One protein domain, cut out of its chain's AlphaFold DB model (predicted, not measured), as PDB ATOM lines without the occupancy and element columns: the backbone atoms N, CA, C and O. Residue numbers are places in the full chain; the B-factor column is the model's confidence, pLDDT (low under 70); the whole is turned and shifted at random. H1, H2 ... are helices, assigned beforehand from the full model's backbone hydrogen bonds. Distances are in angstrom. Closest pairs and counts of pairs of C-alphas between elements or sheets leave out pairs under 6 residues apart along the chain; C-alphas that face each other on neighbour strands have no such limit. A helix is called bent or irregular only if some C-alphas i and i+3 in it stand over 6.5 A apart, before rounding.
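This is residues 23 to 84 of the 89 residues of an uncharacterized protein of Ignavibacteria bacterium (UniProt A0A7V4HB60). Look for a small, rounded body in which two longer helices, H1 and H3, lie at different levels with their lines crossing in direction but without touching, while the short helix H2 bridges them on one side. On the side away from H2, the unnamed residues 23 to 32 run along the gap between H1 and H3 and then fold back into the beginning of H1. The centres of the three helices make a triangle. The printed part has 62 residues, with three named helices in the order H1, H2, H3 along the chain and no named strand, and the class is all helix. It is compact, with a radius of gyration of the C-alphas of 10.5 A, and the C-alphas span 27 by 22 by 19 A.

Begin at Asp 23, whose C-alpha is at (-32.868, 15.794, 27.907), and pass residues 23 to 32, which belong to no named helix. Find C-alpha 33 at (-44.124, 10.441, 24.158); from there H1, residues 33 to 49, runs 25.3 A to C-alpha 49 at (-39.408, 34.796, 29.123). It is the longest helix, with 17 residues. Next comes H2, residues 54 to 60, 9.8 A from first to last C-alpha. Further on, H3, residues 69 to 82, runs 19.9 A and ends with C-alpha 82 at (-27.590, 19.431, 37.525). None of the three helices is bent.

Start at H1 and look at its residues 39 to 46, the part with which alone it touches H2. The closest C-alphas of the two helices are those of Ser 42 and Ile 57, 6.4 A apart. H1 and H2 run opposite ways at a steep tilt of 60 degrees. Move on to H3, which touches H2; their closest C-alphas are those of Glu 55 and Val 73, 6.2 A apart. H2 and H3 also run opposite ways, at a steep tilt of 54 degrees. H1 and H3 are apart. In the backbones of H2 and H3 you will find every O i to N i+4 pair within hydrogen-bond range, and in H1 12 of 13 pairs.

Compare the C-alphas of Arg 31 and Gly 84 to see the two farthest apart, at 28.0 A; the first and last printed C-alphas, those of Asp 23 and Gly 84, are 12.6 A apart. The printed part has no cut. The link from H1 to H2, with 4 residues between them, is tight, and the link from H2 to H3, with 8 residues between them, is short. In the B-factor column, the mean pLDDT of the printed part is 90.1, and the model's confidence is under 70 at residues 50 to 51.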
ATOM      1  N   ASP A  23     -33.494  16.871  27.138       92.06
ATOM      2  CA  ASP A  23     -32.868  15.794  27.907       92.06
ATOM      3  C   ASP A  23     -33.295  15.843  29.397       92.06
ATOM      4  O   ASP A  23     -33.220  14.838  30.107       92.06
ATOM      5  N   ALA A  24     -33.727  17.003  29.911       91.56
ATOM      6  CA  ALA A  24     -34.137  17.148  31.307       91.56
ATOM      7  C   ALA A  24     -35.513  16.541  31.612       91.56
ATOM      8  O   ALA A  24     -35.739  16.124  32.749       91.56
ATOM      9  N   VAL A  25     -36.406  16.480  30.620       93.38
ATOM     10  CA  VAL A  25     -37.777  15.956  30.769       93.38
ATOM     11  C   VAL A  25     -37.933  14.511  30.296       93.38
ATOM     12  O   VAL A  25     -39.022  13.946  30.383       93.38
ATOM     13  N   GLU A  26     -36.866  13.899  29.784       91.06
ATOM     14  CA  GLU A  26     -36.896  12.551  29.209       91.06
ATOM     15  C   GLU A  26     -37.352  11.484  30.219       91.06
ATOM     16  O   GLU A  26     -38.051  10.539  29.845       91.06
ATOM     17  N   SER A  27     -37.020  11.683  31.500       89.94
ATOM     18  CA  SER A  27     -37.379  10.815  32.627       89.94
ATOM     19  C   SER A  27     -38.790  11.037  33.184       89.94
ATOM     20  O   SER A  27     -39.194  10.317  34.095       89.94
ATOM     21  N   ILE A  28     -39.546  12.019  32.677       93.25
ATOM     22  CA  ILE A  28     -40.895  12.309  33.171       93.25
ATOM     23  C   ILE A  28     -41.879  11.274  32.633       93.25
ATOM     24  O   ILE A  28     -42.020  11.087  31.421       93.25
ATOM     25  N   ALA A  29     -42.583  10.617  33.557       91.19
ATOM     26  CA  ALA A  29     -43.622   9.650  33.243       91.19
ATOM     27  C   ALA A  29     -44.847  10.374  32.667       91.19
ATOM     28  O   ALA A  29     -45.608  11.041  33.375       91.19
ATOM     29  N   THR A  30     -45.013  10.256  31.353       93.19
ATOM     30  CA  THR A  30     -46.149  10.794  30.608       93.19
ATOM     31  C   THR A  30     -46.826   9.692  29.819       93.19
ATOM     32  O   THR A  30     -46.158   8.798  29.296       93.19
ATOM     33  N   ARG A  31     -48.141   9.821  29.651       92.12
ATOM     34  CA  ARG A  31     -48.948   8.847  28.909       92.12
ATOM     35  C   ARG A  31     -48.538   8.727  27.443       92.12
ATOM     36  O   ARG A  31     -48.578   7.644  26.876       92.12
ATOM     37  N   GLU A  32     -48.167   9.845  26.821       90.12
ATOM     38  CA  GLU A  32     -47.746   9.892  25.420       90.12
ATOM     39  C   GLU A  32     -46.308  10.421  25.304       90.12
ATOM     40  O   GLU A  32     -45.952  11.367  26.013       90.12
ATOM     41  N   PRO A  33     -45.474   9.908  24.381       87.06
ATOM     42  CA  PRO A  33     -44.124  10.441  24.158       87.06
ATOM     43  C   PRO A  33     -44.118  11.933  23.789       87.06
ATOM     44  O   PRO A  33     -43.268  12.696  24.247       87.06
ATOM     45  N   ASN A  34     -45.116  12.375  23.017       91.31
ATOM     46  CA  ASN A  34     -45.262  13.772  22.597       91.31
ATOM     47  C   ASN A  34     -45.585  14.728  23.753       91.31
ATOM     48  O   ASN A  34     -45.441  15.941  23.606       91.31
ATOM     49  N   ASP A  35     -46.005  14.218  24.909       93.12
ATOM     50  CA  ASP A  35     -46.210  15.047  26.094       93.12
ATOM     51  C   ASP A  35     -44.881  15.602  26.603       93.12
ATOM     52  O   ASP A  35     -44.797  16.788  26.908       93.12
ATOM     53  N   ARG A  36     -43.814  14.793  26.592       93.25
ATOM     54  CA  ARG A  36     -42.468  15.253  26.970       93.25
ATOM     55  C   ARG A  36     -41.962  16.327  26.018       93.25
ATOM     56  O   ARG A  36     -41.402  17.317  26.466       93.25
ATOM     57  N   VAL A  37     -42.234  16.184  24.719       92.19
ATOM     58  CA  VAL A  37     -41.886  17.193  23.703       92.19
ATOM     59  C   VAL A  37     -42.607  18.515  23.978       92.19
ATOM     60  O   VAL A  37     -41.982  19.574  23.977       92.19
ATOM     61  N   ARG A  38     -43.914  18.465  24.268       93.06
ATOM     62  CA  ARG A  38     -44.694  19.661  24.620       93.06
ATOM     63  C   ARG A  38     -44.179  20.318  25.895       93.06
ATOM     64  O   ARG A  38     -44.006  21.532  25.914       93.06
ATOM     65  N   LEU A  39     -43.882  19.522  26.919       94.00
ATOM     66  CA  LEU A  39     -43.313  20.005  28.171       94.00
ATOM     67  C   LEU A  39     -41.943  20.665  27.961       94.00
ATOM     68  O   LEU A  39     -41.723  21.768  28.459       94.00
ATOM     69  N   ALA A  40     -41.047  20.032  27.199       93.44
ATOM     70  CA  ALA A  40     -39.732  20.580  26.878       93.44
ATOM     71  C   ALA A  40     -39.845  21.929  26.163       93.44
ATOM     72  O   ALA A  40     -39.188  22.894  26.542       93.44
ATOM     73  N   TYR A  41     -40.722  22.023  25.161       92.50
ATOM     74  CA  TYR A  41     -40.957  23.268  24.439       92.50
ATOM     75  C   TYR A  41     -41.510  24.374  25.352       92.50
ATOM     76  O   TYR A  41     -41.034  25.509  25.306       92.50
ATOM     77  N   SER A  42     -42.476  24.049  26.216       91.81
ATOM     78  CA  SER A  42     -43.021  25.005  27.185       91.81
ATOM     79  C   SER A  42     -41.963  25.480  28.189       91.81
ATOM     80  O   SER A  42     -41.895  26.673  28.470       91.81
ATOM     81  N   LEU A  43     -41.097  24.585  28.680       91.56
ATOM     82  CA  LEU A  43     -39.979  24.938  29.564       91.56
ATOM     83  C   LEU A  43     -38.921  25.790  28.857       91.56
ATOM     84  O   LEU A  43     -38.400  26.730  29.449       91.56
ATOM     85  N   LEU A  44     -38.620  25.500  27.591       91.19
ATOM     86  CA  LEU A  44     -37.696  26.305  26.796       91.19
ATOM     87  C   LEU A  44     -38.218  27.738  26.643       91.19
ATOM     88  O   LEU A  44     -37.492  28.690  26.917       91.19
ATOM     89  N   LYS A  45     -39.497  27.894  26.281       88.50
ATOM     90  CA  LYS A  45     -40.149  29.209  26.181       88.50
ATOM     91  C   LYS A  45     -40.190  29.941  27.517       88.50
ATOM     92  O   LYS A  45     -40.034  31.158  27.565       88.50
ATOM     93  N   TRP A  46     -40.372  29.202  28.603       87.81
ATOM     94  CA  TRP A  46     -40.305  29.757  29.945       87.81
ATOM     95  C   TRP A  46     -38.908  30.277  30.297       87.81
ATOM     96  O   TRP A  46     -38.799  31.381  30.815       87.81
ATOM     97  N   LEU A  47     -37.836  29.551  29.970       85.25
ATOM     98  CA  LEU A  47     -36.466  30.022  30.211       85.25
ATOM     99  C   LEU A  47     -36.128  31.300  29.425       85.25
ATOM    100  O   LEU A  47     -35.326  32.107  29.894       85.25
ATOM    101  N   GLU A  48     -36.747  31.492  28.256       84.19
ATOM    102  CA  GLU A  48     -36.611  32.709  27.445       84.19
ATOM    103  C   GLU A  48     -37.341  33.915  28.070       84.19
ATOM    104  O   GLU A  48     -36.792  35.015  28.066       84.19
ATOM    105  N   ASN A  49     -38.539  33.711  28.636       79.06
ATOM    106  CA  ASN A  49     -39.408  34.796  29.123       79.06
ATOM    107  C   ASN A  49     -39.357  35.034  30.648       79.06
ATOM    108  O   ASN A  49     -39.721  36.108  31.096       79.06
ATOM    109  N   LYS A  50     -38.901  34.057  31.447       69.12
ATOM    110  CA  LYS A  50     -38.706  34.084  32.919       69.12
ATOM    111  C   LYS A  50     -39.916  34.421  33.810       69.12
ATOM    112  O   LYS A  50     -39.734  34.555  35.015       69.12
ATOM    113  N   ASP A  51     -41.129  34.469  33.273       67.00
ATOM    114  CA  ASP A  51     -42.293  35.043  33.974       67.00
ATOM    115  C   ASP A  51     -43.274  34.027  34.597       67.00
ATOM    116  O   ASP A  51     -44.430  34.356  34.851       67.00
ATOM    117  N   ASP A  52     -42.863  32.779  34.852       79.06
ATOM    118  CA  ASP A  52     -43.776  31.784  35.445       79.06
ATOM    119  C   ASP A  52     -43.081  30.798  36.404       79.06
ATOM    120  O   ASP A  52     -41.857  30.775  36.525       79.06
ATOM    121  N   SER A  53     -43.849  29.958  37.098       87.81
ATOM    122  CA  SER A  53     -43.320  28.844  37.895       87.81
ATOM    123  C   SER A  53     -43.279  27.551  37.077       87.81
ATOM    124  O   SER A  53     -44.133  27.321  36.221       87.81
ATOM    125  N   ILE A  54     -42.334  26.647  37.369       88.75
ATOM    126  CA  ILE A  54     -42.271  25.323  36.713       88.75
ATOM    127  C   ILE A  54     -43.605  24.573  36.862       88.75
ATOM    128  O   ILE A  54     -44.052  23.911  35.926       88.75
ATOM    129  N   GLU A  55     -44.272  24.712  38.010       90.75
ATOM    130  CA  GLU A  55     -45.581  24.105  38.253       90.75
ATOM    131  C   GLU A  55     -46.635  24.599  37.250       90.75
ATOM    132  O   GLU A  55     -47.330  23.794  36.622       90.75
ATOM    133  N   ASN A  56     -46.726  25.914  37.054       90.06
ATOM    134  CA  ASN A  56     -47.653  26.508  36.096       90.06
ATOM    135  C   ASN A  56     -47.318  26.104  34.662       90.06
ATOM    136  O   ASN A  56     -48.225  25.783  33.898       90.06
ATOM    137  N   ILE A  57     -46.034  26.018  34.306       90.81
ATOM    138  CA  ILE A  57     -45.609  25.542  32.986       90.81
ATOM    139  C   ILE A  57     -46.084  24.112  32.732       90.81
ATOM    140  O   ILE A  57     -46.640  23.824  31.670       90.81
ATOM    141  N   ILE A  58     -45.943  23.222  33.714       91.31
ATOM    142  CA  ILE A  58     -46.438  21.850  33.602       91.31
ATOM    143  C   ILE A  58     -47.963  21.846  33.420       91.31
ATOM    144  O   ILE A  58     -48.467  21.182  32.512       91.31
ATOM    145  N   ARG A  59     -48.707  22.634  34.204       89.94
ATOM    146  CA  ARG A  59     -50.171  22.749  34.066       89.94
ATOM    147  C   ARG A  59     -50.582  23.304  32.694       89.94
ATOM    148  O   ARG A  59     -51.485  22.763  32.053       89.94
ATOM    149  N   HIS A  60     -49.898  24.336  32.205       89.19
ATOM    150  CA  HIS A  60     -50.171  24.988  30.921       89.19
ATOM    151  C   HIS A  60     -49.759  24.141  29.711       89.19
ATOM    152  O   HIS A  60     -50.372  24.264  28.650       89.19
ATOM    153  N   SER A  61     -48.791  23.234  29.868       87.75
ATOM    154  CA  SER A  61     -48.352  22.321  28.802       87.75
ATOM    155  C   SER A  61     -49.410  21.272  28.413       87.75
ATOM    156  O   SER A  61     -49.291  20.632  27.366       87.75
ATOM    157  N   ARG A  62     -50.483  21.125  29.216       88.12
ATOM    158  CA  ARG A  62     -51.612  20.196  28.988       88.12
ATOM    159  C   ARG A  62     -51.166  18.748  28.743       88.12
ATOM    160  O   ARG A  62     -51.774  18.025  27.946       88.12
ATOM    161  N   ILE A  63     -50.095  18.341  29.415       92.38
ATOM    162  CA  ILE A  63     -49.574  16.977  29.366       92.38
ATOM    163  C   ILE A  63     -50.368  16.044  30.274       92.38
ATOM    164  O   ILE A  63     -50.975  16.467  31.259       92.38
ATOM    165  N   ARG A  64     -50.346  14.752  29.955       92.75
ATOM    166  CA  ARG A  64     -50.964  13.710  30.772       92.75
ATOM    167  C   ARG A  64     -49.869  13.063  31.608       92.75
ATOM    168  O   ARG A  64     -49.224  12.112  31.173       92.75
ATOM    169  N   LEU A  65     -49.642  13.637  32.784       92.81
ATOM    170  CA  LEU A  65     -48.714  13.096  33.770       92.81
ATOM    171  C   LEU A  65     -49.249  11.792  34.354       92.81
ATOM    172  O   LEU A  65     -50.419  11.702  34.721       92.81
ATOM    173  N   GLU A  66     -48.361  10.814  34.478       93.81
ATOM    174  CA  GLU A  66     -48.623   9.545  35.168       93.81
ATOM    175  C   GLU A  66     -48.009   9.528  36.574       93.81
ATOM    176  O   GLU A  66     -47.872   8.482  37.200       93.81
ATOM    177  N   MET A  67     -47.636  10.703  37.078       93.19
ATOM    178  CA  MET A  67     -47.039  10.895  38.391       93.19
ATOM    179  C   MET A  67     -47.562  12.173  39.059       93.19
ATOM    180  O   MET A  67     -48.105  13.045  38.369       93.19
ATOM    181  N   PRO A  68     -47.405  12.314  40.387       94.25
ATOM    182  CA  PRO A  68     -47.760  13.538  41.090       94.25
ATOM    183  C   PRO A  68     -47.029  14.762  40.529       94.25
ATOM    184  O   PRO A  68     -45.858  14.704  40.153       94.25
ATOM    185  N   LEU A  69     -47.726  15.899  40.510       91.31
ATOM    186  CA  LEU A  69     -47.175  17.155  40.000       91.31
ATOM    187  C   LEU A  69     -45.934  17.612  40.783       91.31
ATOM    188  O   LEU A  69     -44.982  18.074  40.165       91.31
ATOM    189  N   GLY A  70     -45.936  17.460  42.112       92.19
ATOM    190  CA  GLY A  70     -44.792  17.814  42.962       92.19
ATOM    191  C   GLY A  70     -43.530  17.042  42.577       92.19
ATOM    192  O   GLY A  70     -42.503  17.651  42.290       92.19
ATOM    193  N   ASP A  71     -43.649  15.722  42.432       93.25
ATOM    194  CA  ASP A  71     -42.539  14.859  42.018       93.25
ATOM    195  C   ASP A  71     -41.994  15.263  40.641       93.25
ATOM    196  O   ASP A  71     -40.781  15.320  40.435       93.25
ATOM    197  N   ALA A  72     -42.881  15.589  39.692       92.94
ATOM    198  CA  ALA A  72     -42.475  16.061  38.373       92.94
ATOM    199  C   ALA A  72     -41.703  17.391  38.453       92.94
ATOM    200  O   ALA A  72     -40.658  17.530  37.814       92.94
ATOM    201  N   VAL A  73     -42.178  18.351  39.256       93.69
ATOM    202  CA  VAL A  73     -41.489  19.632  39.492       93.69
ATOM    203  C   VAL A  73     -40.102  19.398  40.087       93.69
ATOM    204  O   VAL A  73     -39.130  19.975  39.593       93.69
ATOM    205  N   ASP A  74     -39.984  18.533  41.093       93.62
ATOM    206  CA  ASP A  74     -38.716  18.248  41.767       93.62
ATOM    207  C   ASP A  74     -37.710  17.565  40.838       93.62
ATOM    208  O   ASP A  74     -36.536  17.955  40.791       93.62
ATOM    209  N   ILE A  75     -38.163  16.596  40.036       93.88
ATOM    210  CA  ILE A  75     -37.325  15.924  39.035       93.88
ATOM    211  C   ILE A  75     -36.832  16.928  37.995       93.88
ATOM    212  O   ILE A  75     -35.632  16.969  37.717       93.88
ATOM    213  N   ILE A  76     -37.717  17.766  37.450       92.62
ATOM    214  CA  ILE A  76     -37.359  18.771  36.440       92.62
ATOM    215  C   ILE A  76     -36.379  19.784  37.030       92.62
ATOM    216  O   ILE A  76     -35.335  20.047  36.433       92.62
ATOM    217  N   ARG A  77     -36.652  20.310  38.228       92.19
ATOM    218  CA  ARG A  77     -35.778  21.265  38.921       92.19
ATOM    219  C   ARG A  77     -34.387  20.677  39.158       92.19
ATOM    220  O   ARG A  77     -33.390  21.326  38.837       92.19
ATOM    221  N   LYS A  78     -34.296  19.444  39.660       93.19
ATOM    222  CA  LYS A  78     -33.020  18.746  39.884       93.19
ATOM    223  C   LYS A  78     -32.282  18.463  38.573       93.19
ATOM    224  O   LYS A  78     -31.071  18.650  38.490       93.19
ATOM    225  N   SER A  79     -33.009  18.050  37.539       92.62
ATOM    226  CA  SER A  79     -32.445  17.737  36.226       92.62
ATOM    227  C   SER A  79     -31.877  18.990  35.550       92.62
ATOM    228  O   SER A  79     -30.718  18.991  35.142       92.62
ATOM    229  N   LEU A  80     -32.624  20.098  35.537       91.00
ATOM    230  CA  LEU A  80     -32.185  21.370  34.950       91.00
ATOM    231  C   LEU A  80     -30.976  21.963  35.691       91.00
ATOM    232  O   LEU A  80     -29.997  22.356  35.057       91.00
ATOM    233  N   THR A  81     -31.008  21.977  37.027       90.56
ATOM    234  CA  THR A  81     -29.898  22.503  37.843       90.56
ATOM    235  C   THR A  81     -28.634  21.656  37.721       90.56
ATOM    236  O   THR A  81     -27.553  22.211  37.537       90.56
ATOM    237  N   SER A  82     -28.748  20.322  37.724       91.06
ATOM    238  CA  SER A  82     -27.590  19.431  37.525       91.06
ATOM    239  C   SER A  82     -26.923  19.593  36.154       91.06
ATOM    240  O   SER A  82     -25.736  19.311  36.008       91.06
ATOM    241  N   ARG A  83     -27.667  20.093  35.160       89.44
ATOM    242  CA  ARG A  83     -27.187  20.383  33.803       89.44
ATOM    243  C   ARG A  83     -26.735  21.840  33.615       89.44
ATOM    244  O   ARG A  83     -26.416  22.231  32.496       89.44
ATOM    245  N   GLY A  84     -26.684  22.629  34.692       85.44
ATOM    246  CA  GLY A  84     -26.130  23.986  34.697       85.44
ATOM    247  C   GLY A  84     -27.125  25.108  34.394       85.44
ATOM    248  O   GLY A  84     -26.699  26.241  34.180       85.44
TER     249      GLY A  84